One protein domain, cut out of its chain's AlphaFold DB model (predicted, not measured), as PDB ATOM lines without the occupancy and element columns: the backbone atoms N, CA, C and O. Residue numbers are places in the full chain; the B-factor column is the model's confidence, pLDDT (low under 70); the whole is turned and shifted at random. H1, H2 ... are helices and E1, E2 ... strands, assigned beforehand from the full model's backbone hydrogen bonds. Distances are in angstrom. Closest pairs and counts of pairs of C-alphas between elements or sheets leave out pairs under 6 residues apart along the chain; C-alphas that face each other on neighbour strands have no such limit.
ATOM      1  N   TYR A  19      -1.529  -4.523 -35.476       89.62
ATOM      2  CA  TYR A  19      -1.994  -5.864 -35.134       89.62
ATOM      3  C   TYR A  19      -3.514  -6.050 -35.245       89.62
ATOM      4  O   TYR A  19      -3.950  -7.050 -35.808       89.62
ATOM      5  N   TRP A  20      -4.328  -5.103 -34.766       88.62
ATOM      6  CA  TRP A  20      -5.789  -5.194 -34.885       88.62
ATOM      7  C   TRP A  20      -6.218  -5.196 -36.355       88.62
ATOM      8  O   TRP A  20      -7.004  -6.042 -36.766       88.62
ATOM      9  N   GLN A  21      -5.639  -4.301 -37.163       87.06
ATOM     10  CA  GLN A  21      -5.940  -4.211 -38.596       87.06
ATOM     11  C   GLN A  21      -5.548  -5.486 -39.347       87.06
ATOM     12  O   GLN A  21      -6.305  -5.957 -40.194       87.06
ATOM     13  N   TYR A  22      -4.386  -6.060 -39.024       92.00
ATOM     14  CA  TYR A  22      -3.930  -7.316 -39.611       92.00
ATOM     15  C   TYR A  22      -4.921  -8.459 -39.349       92.00
ATOM     16  O   TYR A  22      -5.335  -9.142 -40.286       92.00
ATOM     17  N   TRP A  23      -5.345  -8.640 -38.095       92.94
ATOM     18  CA  TRP A  23      -6.281  -9.708 -37.736       92.94
ATOM     19  C   TRP A  23      -7.694  -9.466 -38.263       92.94
ATOM     20  O   TRP A  23      -8.314 -10.413 -38.742       92.94
ATOM     21  N   ALA A  24      -8.173  -8.218 -38.251       92.88
ATOM     22  CA  ALA A  24      -9.448  -7.856 -38.864       92.88
ATOM     23  C   ALA A  24      -9.453  -8.215 -40.357       92.88
ATOM     24  O   ALA A  24     -10.310  -8.973 -40.800       92.88
ATOM     25  N   ARG A  25      -8.424  -7.798 -41.108       91.31
ATOM     26  CA  ARG A  25      -8.294  -8.125 -42.536       91.31
ATOM     27  C   ARG A  25      -8.194  -9.629 -42.783       91.31
ATOM     28  O   ARG A  25      -8.784 -10.137 -43.729       91.31
ATOM     29  N   LYS A  26      -7.441 -10.353 -41.951       95.06
ATOM     30  CA  LYS A  26      -7.330 -11.812 -42.070       95.06
ATOM     31  C   LYS A  26      -8.689 -12.490 -41.865       95.06
ATOM     32  O   LYS A  26      -9.015 -13.401 -42.612       95.06
ATOM     33  N   SER A  27      -9.477 -12.028 -40.896       94.94
ATOM     34  CA  SER A  27     -10.828 -12.537 -40.644       94.94
ATOM     35  C   SER A  27     -11.783 -12.225 -41.801       94.94
ATOM     36  O   SER A  27     -12.450 -13.137 -42.272       94.94
ATOM     37  N   GLU A  28     -11.770 -10.996 -42.328       94.94
ATOM     38  CA  GLU A  28     -12.579 -10.587 -43.492       94.94
ATOM     39  C   GLU A  28     -12.267 -11.403 -44.757       94.94
ATOM     40  O   GLU A  28     -13.157 -11.691 -45.552       94.94
ATOM     41  N   LEU A  29     -11.003 -11.800 -44.958       94.94
ATOM     42  CA  LEU A  29     -10.613 -12.648 -46.090       94.94
ATOM     43  C   LEU A  29     -11.114 -14.091 -45.953       94.94
ATOM     44  O   LEU A  29     -11.432 -14.715 -46.967       94.94
ATOM     45  N   THR A  30     -11.166 -14.610 -44.725       97.00
ATOM     46  CA  THR A  30     -11.650 -15.965 -44.425       97.00
ATOM     47  C   THR A  30     -13.177 -16.040 -44.442       97.00
ATOM     48  O   THR A  30     -13.725 -17.002 -44.973       97.00
ATOM     49  N   HIS A  31     -13.857 -15.026 -43.901       95.06
ATOM     50  CA  HIS A  31     -15.309 -14.987 -43.701       95.06
ATOM     51  C   HIS A  31     -15.962 -13.924 -44.586       95.06
ATOM     52  O   HIS A  31     -16.306 -12.832 -44.129       95.06
ATOM     53  N   LYS A  32     -16.120 -14.231 -45.876       93.69
ATOM     54  CA  LYS A  32     -16.677 -13.294 -46.870       93.69
ATOM     55  C   LYS A  32     -18.189 -13.099 -46.744       93.69
ATOM     56  O   LYS A  32     -18.732 -12.156 -47.311       93.69
ATOM     57  N   GLU A  33     -18.865 -14.001 -46.043       95.88
ATOM     58  CA  GLU A  33     -20.292 -13.945 -45.733       95.88
ATOM     59  C   GLU A  33     -20.634 -12.887 -44.676       95.88
ATOM     60  O   GLU A  33     -21.784 -12.462 -44.573       95.88
ATOM     61  N   LEU A  34     -19.644 -12.464 -43.886       91.06
ATOM     62  CA  LEU A  34     -19.826 -11.496 -42.814       91.06
ATOM     63  C   LEU A  34     -19.579 -10.063 -43.310       91.06
ATOM     64  O   LEU A  34     -18.744  -9.830 -44.187       91.06
ATOM     65  N   PRO A  35     -20.285  -9.067 -42.746       89.19
ATOM     66  CA  PRO A  35     -20.047  -7.670 -43.074       89.19
ATOM     67  C   PRO A  35     -18.659  -7.212 -42.606       89.19
ATOM     68  O   PRO A  35     -18.095  -7.742 -41.649       89.19
ATOM     69  N   GLN A  36     -18.145  -6.168 -43.259       89.44
ATOM     70  CA  GLN A  36     -16.849  -5.566 -42.948       89.44
ATOM     71  C   GLN A  36     -16.707  -5.234 -41.452       89.44
ATOM     72  O   GLN A  36     -17.584  -4.596 -40.856       89.44
ATOM     73  N   ILE A  37     -15.565  -5.592 -40.867       89.38
ATOM     74  CA  ILE A  37     -15.265  -5.369 -39.456       89.38
ATOM     75  C   ILE A  37     -14.941  -3.890 -39.252       89.38
ATOM     76  O   ILE A  37     -13.893  -3.372 -39.646       89.38
ATOM     77  N   ARG A  38     -15.854  -3.189 -38.584       86.38
ATOM     78  CA  ARG A  38     -15.681  -1.787 -38.192       86.38
ATOM     79  C   ARG A  38     -15.299  -1.693 -36.721       86.38
ATOM     80  O   ARG A  38     -15.615  -2.554 -35.910       86.38
ATOM     81  N   ARG A  39     -14.616  -0.606 -36.369       79.19
ATOM     82  CA  ARG A  39     -14.216  -0.313 -34.981       79.19
ATOM     83  C   ARG A  39     -15.376   0.166 -34.125       79.19
ATOM     84  O   ARG A  39     -15.441  -0.126 -32.938       79.19
ATOM     85  N   CYS A  40     -16.225   0.988 -34.733       78.31
ATOM     86  CA  CYS A  40     -17.421   1.528 -34.117       78.31
ATOM     87  C   CYS A  40     -18.582   0.628 -34.582       78.31
ATOM     88  O   CYS A  40     -18.623   0.227 -35.749       78.31
ATOM     89  N   HIS A  41     -19.478   0.269 -33.664       77.94
ATOM     90  CA  HIS A  41     -20.646  -0.548 -33.981       77.94
ATOM     91  C   HIS A  41     -21.534   0.159 -35.009       77.94
ATOM     92  O   HIS A  41     -21.700   1.376 -34.950       77.94
ATOM     93  N   SER A  42     -22.098  -0.608 -35.940       78.00
ATOM     94  CA  SER A  42     -23.017  -0.106 -36.966       78.00
ATOM     95  C   SER A  42     -24.492  -0.198 -36.567       78.00
ATOM     96  O   SER A  42     -25.342   0.216 -37.345       78.00
ATOM     97  N   TYR A  43     -24.806  -0.754 -35.393       82.25
ATOM     98  CA  TYR A  43     -26.178  -0.850 -34.899       82.25
ATOM     99  C   TYR A  43     -26.571   0.368 -34.062       82.25
ATOM    100  O   TYR A  43     -25.749   0.953 -33.350       82.25
ATOM    101  N   ASP A  44     -27.861   0.695 -34.103       82.44
ATOM    102  CA  ASP A  44     -28.438   1.748 -33.281       82.44
ATOM    103  C   ASP A  44     -28.501   1.309 -31.816       82.44
ATOM    104  O   ASP A  44     -29.169   0.341 -31.446       82.44
ATOM    105  N   ILE A  45     -27.796   2.039 -30.950       84.00
ATOM    106  CA  ILE A  45     -27.770   1.748 -29.516       84.00
ATOM    107  C   ILE A  45     -28.911   2.492 -28.829       84.00
ATOM    108  O   ILE A  45     -28.830   3.692 -28.553       84.00
ATOM    109  N   THR A  46     -29.966   1.767 -28.465       84.88
ATOM    110  CA  THR A  46     -31.023   2.325 -27.620       84.88
ATOM    111  C   THR A  46     -30.536   2.433 -26.177       84.88
ATOM    112  O   THR A  46     -30.246   1.429 -25.522       84.88
ATOM    113  N   THR A  47     -30.465   3.655 -25.652       88.75
ATOM    114  CA  THR A  47     -30.033   3.920 -24.273       88.75
ATOM    115  C   THR A  47     -31.180   4.458 -23.422       88.75
ATOM    116  O   THR A  47     -32.058   5.174 -23.906       88.75
ATOM    117  N   LYS A  48     -31.182   4.090 -22.134       87.81
ATOM    118  CA  LYS A  48     -32.214   4.504 -21.174       87.81
ATOM    119  C   LYS A  48     -32.049   5.961 -20.743       87.81
ATOM    120  O   LYS A  48     -33.044   6.653 -20.557       87.81
ATOM    121  N   PHE A  49     -30.810   6.410 -20.555       89.50
ATOM    122  CA  PHE A  49     -30.503   7.751 -20.074       89.50
ATOM    123  C   PHE A  49     -29.897   8.562 -21.211       89.50
ATOM    124  O   PHE A  49     -28.817   8.237 -21.699       89.50
ATOM    125  N   ILE A  50     -30.598   9.612 -21.628       91.19
ATOM    126  CA  ILE A  50     -30.137  10.528 -22.668       91.19
ATOM    127  C   ILE A  50     -29.864  11.872 -22.016       91.19
ATOM    128  O   ILE A  50     -30.740  12.439 -21.373       91.19
ATOM    129  N   TYR A  51     -28.652  12.378 -22.187       92.12
ATOM    130  CA  TYR A  51     -28.243  13.688 -21.703       92.12
ATOM    131  C   TYR A  51     -28.177  14.657 -22.874       92.12
ATOM    132  O   TYR A  51     -27.663  14.290 -23.924       92.12
ATOM    133  N   ARG A  52     -28.657  15.887 -22.706       93.06
ATOM    134  CA  ARG A  52     -28.618  16.943 -23.723       93.06
ATOM    135  C   ARG A  52     -27.792  18.111 -23.226       93.06
ATOM    136  O   ARG A  52     -27.902  18.507 -22.071       93.06
ATOM    137  N   CYS A  53     -26.938  18.656 -24.082       94.12
ATOM    138  CA  CYS A  53     -26.218  19.875 -23.770       94.12
ATOM    139  C   CYS A  53     -27.171  21.066 -23.848       94.12
ATOM    140  O   CYS A  53     -27.823  21.274 -24.869       94.12
ATOM    141  N   THR A  54     -27.187  21.878 -22.798       92.31
ATOM    142  CA  THR A  54     -28.054  23.059 -22.680       92.31
ATOM    143  C   THR A  54     -27.689  24.180 -23.656       92.31
ATOM    144  O   THR A  54     -28.534  25.006 -23.976       92.31
ATOM    145  N   LYS A  55     -26.442  24.212 -24.152       92.94
ATOM    146  CA  LYS A  55     -25.954  25.249 -25.077       92.94
ATOM    147  C   LYS A  55     -26.091  24.857 -26.546       92.94
ATOM    148  O   LYS A  55     -26.717  25.573 -27.312       92.94
ATOM    149  N   CYS A  56     -25.477  23.743 -26.952       91.88
ATOM    150  CA  CYS A  56     -25.435  23.341 -28.364       91.88
ATOM    151  C   CYS A  56     -26.452  22.256 -28.735       91.88
ATOM    152  O   CYS A  56     -26.483  21.820 -29.879       91.88
ATOM    153  N   GLY A  57     -27.232  21.752 -27.776       90.12
ATOM    154  CA  GLY A  57     -28.220  20.704 -28.026       90.12
ATOM    155  C   GLY A  57     -27.638  19.312 -28.276       90.12
ATOM    156  O   GLY A  57     -28.424  18.370 -28.384       90.12
ATOM    157  N   GLN A  58     -26.306  19.155 -28.317       90.44
ATOM    158  CA  GLN A  58     -25.659  17.859 -28.529       90.44
ATOM    159  C   GLN A  58     -26.065  16.876 -27.444       90.44
ATOM    160  O   GLN A  58     -26.048  17.209 -26.256       90.44
ATOM    161  N   GLN A  59     -26.397  15.660 -27.846       90.94
ATOM    162  CA  GLN A  59     -26.921  14.670 -26.928       90.94
ATOM    163  C   GLN A  59     -25.947  13.491 -26.750       90.94
ATOM    164  O   GLN A  59     -25.099  13.217 -27.597       90.94
ATOM    165  N   VAL A  60     -26.030  12.814 -25.602       90.25
ATOM    166  CA  VAL A  60     -25.176  11.682 -25.217       90.25
ATOM    167  C   VAL A  60     -26.025  10.601 -24.544       90.25
ATOM    168  O   VAL A  60     -26.642  10.845 -23.508       90.25
ATOM    169  N   GLY A  61     -26.032   9.390 -25.104       90.12
ATOM    170  CA  GLY A  61     -26.725   8.228 -24.538       90.12
ATOM    171  C   GLY A  61     -25.868   7.418 -23.555       90.12
ATOM    172  O   GLY A  61     -24.663   7.238 -23.768       90.12
ATOM    173  N   ARG A  62     -26.477   6.905 -22.477       90.25
ATOM    174  CA  ARG A  62     -25.861   6.007 -21.479       90.25
ATOM    175  C   ARG A  62     -26.837   4.921 -21.000       90.25
ATOM    176  O   ARG A  62     -28.030   5.166 -20.812       90.25
ATOM    177  N   HIS A  63     -26.323   3.712 -20.762       87.88
ATOM    178  CA  HIS A  63     -27.116   2.597 -20.217       87.88
ATOM    179  C   HIS A  63     -27.388   2.733 -18.710       87.88
ATOM    180  O   HIS A  63     -28.413   2.259 -18.224       87.88
ATOM    181  N   SER A  64     -26.519   3.436 -17.979       91.25
ATOM    182  CA  SER A  64     -26.669   3.761 -16.559       91.25
ATOM    183  C   SER A  64     -26.650   5.276 -16.330       91.25
ATOM    184  O   SER A  64     -26.201   6.042 -17.185       91.25
ATOM    185  N   LYS A  65     -27.132   5.720 -15.163       88.94
ATOM    186  CA  LYS A  65     -27.145   7.135 -14.755       88.94
ATOM    187  C   LYS A  65     -25.772   7.576 -14.221       88.94
ATOM    188  O   LYS A  65     -25.662   8.034 -13.092       88.94
ATOM    189  N   SER A  66     -24.723   7.348 -15.007       86.12
ATOM    190  CA  SER A  66     -23.318   7.510 -14.601       86.12
ATOM    191  C   SER A  66     -22.693   8.846 -14.996       86.12
ATOM    192  O   SER A  66     -21.599   9.165 -14.539       86.12
ATOM    193  N   LEU A  67     -23.355   9.630 -15.852       89.31
ATOM    194  CA  LEU A  67     -22.866  10.957 -16.205       89.31
ATOM    195  C   LEU A  67     -23.276  11.945 -15.113       89.31
ATOM    196  O   LEU A  67     -24.452  12.295 -14.994       89.31
ATOM    197  N   ASP A  68     -22.289  12.386 -14.339       89.44
ATOM    198  CA  ASP A  68     -22.438  13.501 -13.415       89.44
ATOM    199  C   ASP A  68     -22.391  14.828 -14.187       89.44
ATOM    200  O   ASP A  68     -21.362  15.227 -14.739       89.44
ATOM    201  N   THR A  69     -23.537  15.501 -14.241       90.62
ATOM    202  CA  THR A  69     -23.735  16.754 -14.973       90.62
ATOM    203  C   THR A  69     -23.070  17.958 -14.305       90.62
ATOM    204  O   THR A  69     -22.945  18.994 -14.952       90.62
ATOM    205  N   ALA A  70     -22.652  17.846 -13.036       89.00
ATOM    206  CA  ALA A  70     -21.942  18.913 -12.332       89.00
ATOM    207  C   ALA A  70     -20.456  18.964 -12.713       89.00
ATOM    208  O   ALA A  70     -19.877  20.041 -12.820       89.00
ATOM    209  N   THR A  71     -19.841  17.800 -12.943       91.06
ATOM    210  CA  THR A  71     -18.406  17.697 -13.247       91.06
ATOM    211  C   THR A  71     -18.111  17.563 -14.735       91.06
ATOM    212  O   THR A  71     -17.046  17.979 -15.195       91.06
ATOM    213  N   LYS A  72     -19.017  16.961 -15.514       92.44
ATOM    214  CA  LYS A  72     -18.801  16.711 -16.943       92.44
ATOM    215  C   LYS A  72     -19.444  17.792 -17.801       92.44
ATOM    216  O   LYS A  72     -20.614  18.129 -17.641       92.44
ATOM    217  N   VAL A  73     -18.678  18.274 -18.776       93.81
ATOM    218  CA  VAL A  73     -19.096  19.299 -19.740       93.81
ATOM    219  C   VAL A  73     -19.087  18.755 -21.164       93.81
ATOM    220  O   VAL A  73     -18.438  17.753 -21.468       93.81
ATOM    221  N   CYS A  74     -19.820  19.418 -22.051       92.25
ATOM    222  CA  CYS A  74     -19.876  19.074 -23.464       92.25
ATOM    223  C   CYS A  74     -18.496  19.202 -24.120       92.25
ATOM    224  O   CYS A  74     -17.874  20.260 -24.053       92.25
ATOM    225  N   GLY A  75     -18.051  18.158 -24.824       89.19
ATOM    226  CA  GLY A  75     -16.771  18.175 -25.540       89.19
ATOM    227  C   GLY A  75     -16.699  19.196 -26.683       89.19
ATOM    228  O   GLY A  75     -15.609  19.636 -27.019       89.19
ATOM    229  N   TYR A  76     -17.843  19.611 -27.243       90.19
ATOM    230  CA  TYR A  76     -17.894  20.548 -28.371       90.19
ATOM    231  C   TYR A  76     -17.923  22.015 -27.928       90.19
ATOM    232  O   TYR A  76     -17.156  22.827 -28.426       90.19
ATOM    233  N   CYS A  77     -18.809  22.368 -26.989       91.75
ATOM    234  CA  CYS A  77     -19.042  23.768 -26.597       91.75
ATOM    235  C   CYS A  77     -18.732  24.074 -25.125       91.75
ATOM    236  O   CYS A  77     -18.976  25.189 -24.664       91.75
ATOM    237  N   LYS A  78     -18.260  23.082 -24.355       93.12
ATOM    238  CA  LYS A  78     -18.028  23.178 -22.902       93.12
ATOM    239  C   LYS A  78     -19.271  23.587 -22.090       93.12
ATOM    240  O   LYS A  78     -19.153  24.072 -20.970       93.12
ATOM    241  N   GLY A  79     -20.472  23.416 -22.650       92.50
ATOM    242  CA  GLY A  79     -21.745  23.625 -21.957       92.50
ATOM    243  C   GLY A  79     -22.073  22.516 -20.957       92.50
ATOM    244  O   GLY A  79     -21.470  21.442 -20.987       92.50
ATOM    245  N   THR A  80     -23.047  22.767 -20.086       94.38
ATOM    246  CA  THR A  80     -23.542  21.780 -19.116       94.38
ATOM    247  C   THR A  80     -24.512  20.804 -19.775       94.38
ATOM    248  O   THR A  80     -25.062  21.072 -20.849       94.38
ATOM    249  N   PHE A  81     -24.702  19.652 -19.138       94.56
ATOM    250  CA  PHE A  81     -25.666  18.646 -19.566       94.56
ATOM    251  C   PHE A  81     -26.893  18.638 -18.658       94.56
ATOM    252  O   PHE A  81     -26.784  18.819 -17.450       94.56
ATOM    253  N   GLU A  82     -28.047  18.344 -19.241       92.81
ATOM    254  CA  GLU A  82     -29.277  18.005 -18.534       92.81
ATOM    255  C   GLU A  82     -29.722  16.593 -18.919       92.81
ATOM    256  O   GLU A  82     -29.524  16.151 -20.051       92.81
ATOM    257  N   LEU A  83     -30.299  15.854 -17.972       92.25
ATOM    258  CA  LEU A  83     -30.864  14.538 -18.252       92.25
ATOM    259  C   LEU A  83     -32.275  14.696 -18.826       92.25
ATOM    260  O   LEU A  83     -33.118  15.356 -18.222       92.25
ATOM    261  N   LEU A  84     -32.548  14.020 -19.936       89.44
ATOM    262  CA  LEU A  84     -33.879  13.930 -20.517       89.44
ATOM    263  C   LEU A  84     -34.661  12.768 -19.887       89.44
ATOM    264  O   LEU A  84     -34.176  11.635 -19.824       89.44
ATOM    265  N   SER A  85     -35.885  13.041 -19.434       80.38
ATOM    266  CA  SER A  85     -36.897  12.028 -19.140       80.38
ATOM    267  C   SER A  85     -37.708  11.744 -20.398       80.38
ATOM    268  O   SER A  85     -38.023  12.658 -21.154       80.38
ATOM    269  N   ARG A  86     -38.055  10.476 -20.625       73.88
ATOM    270  CA  ARG A  86     -39.043  10.118 -21.646       73.88
ATOM    271  C   ARG A  86     -40.417  10.084 -21.004       73.88
ATOM    272  O   ARG A  86     -40.621   9.356 -20.031       73.88
ATOM    273  N   ASP A  87     -41.338  10.841 -21.573       65.75
ATOM    274  CA  ASP A  87     -42.733  10.829 -21.159       65.75
ATOM    275  C   ASP A  87     -43.432   9.581 -21.719       65.75
ATOM    276  O   ASP A  87     -42.905   8.905 -22.606       65.75
ATOM    277  N   LYS A  88     -44.656   9.283 -21.255       59.94
ATOM    278  CA  LYS A  88     -45.465   8.152 -21.765       59.94
ATOM    279  C   LYS A  88     -45.670   8.195 -23.290       59.94
ATOM    280  O   LYS A  88     -45.872   7.154 -23.902       59.94
ATOM    281  N   ASN A  89     -45.551   9.382 -23.887       63.41
ATOM    282  CA  ASN A  89     -45.698   9.632 -25.322       63.41
ATOM    283  C   ASN A  89     -44.355   9.621 -26.083       63.41
ATOM    284  O   ASN A  89     -44.310   9.984 -27.253       63.41
ATOM    285  N   GLY A  90     -43.242   9.265 -25.428       62.84
ATOM    286  CA  GLY A  90     -41.913   9.195 -26.046       62.84
ATOM    287  C   GLY A  90     -41.221  10.545 -26.268       62.84
ATOM    288  O   GLY A  90     -40.080  10.567 -26.727       62.84
ATOM    289  N   VAL A  91     -41.865  11.661 -25.909       69.00
ATOM    290  CA  VAL A  91     -41.260  12.998 -25.958       69.00
ATOM    291  C   VAL A  91     -40.195  13.105 -24.868       69.00
ATOM    292  O   VAL A  91     -40.420  12.723 -23.720       69.00
ATOM    293  N   ALA A  92     -39.010  13.577 -25.251       66.25
ATOM    294  CA  ALA A  92     -37.889  13.758 -24.344       66.25
ATOM    295  C   ALA A  92     -37.930  15.173 -23.751       66.25
ATOM    296  O   ALA A  92     -37.610  16.145 -24.436       66.25
ATOM    297  N   THR A  93     -38.322  15.290 -22.485       70.62
ATOM    298  CA  THR A  93     -38.344  16.564 -21.751       70.62
ATOM    299  C   THR A  93     -37.232  16.610 -20.708       70.62
ATOM    300  O   THR A  93     -36.791  15.555 -20.249       70.62
ATOM    301  N   PRO A  94     -36.785  17.797 -20.267       70.00
ATOM    302  CA  PRO A  94     -35.873  17.902 -19.134       70.00
ATOM    303  C   PRO A  94     -36.460  17.190 -17.912       70.00
ATOM    304  O   PRO A  94     -37.613  17.428 -17.540       70.00
ATOM    305  N   ALA A  95     -35.683  16.302 -17.289       68.94
ATOM    306  CA  ALA A  95     -36.129  15.570 -16.113       68.94
ATOM    307  C   ALA A  95     -36.369  16.555 -14.958       68.94
ATOM    308  O   ALA A  95     -35.427  17.044 -14.333       68.94
TER     309      ALA A  95
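AT A GLANCE: This is residues 19 to 95 of the 137 residues of the protein "ACRC" of Bugula neritina (UniProt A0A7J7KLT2). With little regular structure, the lone helix H1 at one end is joined by the long loop 31 to 48 to a small, twisted antiparallel sheet, order E2 E1 E3 E4, at the other. The printed part has 77 residues, 30 in named elements (H1 E1 E2 E3 E4), class mixed; it is extended, radius of gyration of the C-alphas 18.1 A, spanning 49 by 31 by 20 A.

IN THESE COORDINATES: H1, residues 19 to 30, runs 16.8 A from C-alpha 19 at (-1.994, -5.864, -35.134). E1 is residues 49 to 53, 13.4 A; E2, 59 to 62, 10.3 A; E3, 81 to 86, 16.0 A; E4, 92 to 94, 7.0 A, ending at C-alpha 94 (-35.873, 17.902, -19.134).

HOW THE PARTS SIT: H1, every O i to N i+4 pair within hydrogen-bond range, is not on the sheet. Within that range are N 51 and O 60, 2.9 A, in hairpin E1 and E2; N 52 and O 82, 2.8 A, between antiparallel E1 and E3; N 85 and O 93, 2.8 A, in hairpin E3 and E4.

THE WHOLE: The farthest C-alphas, Thr 30 and Ala 95, are 48.9 A apart. The printed part has no cut. Links H1 to E1 and E2 to E3 are long. Residues 87 to 92 and 95 have pLDDT under 70.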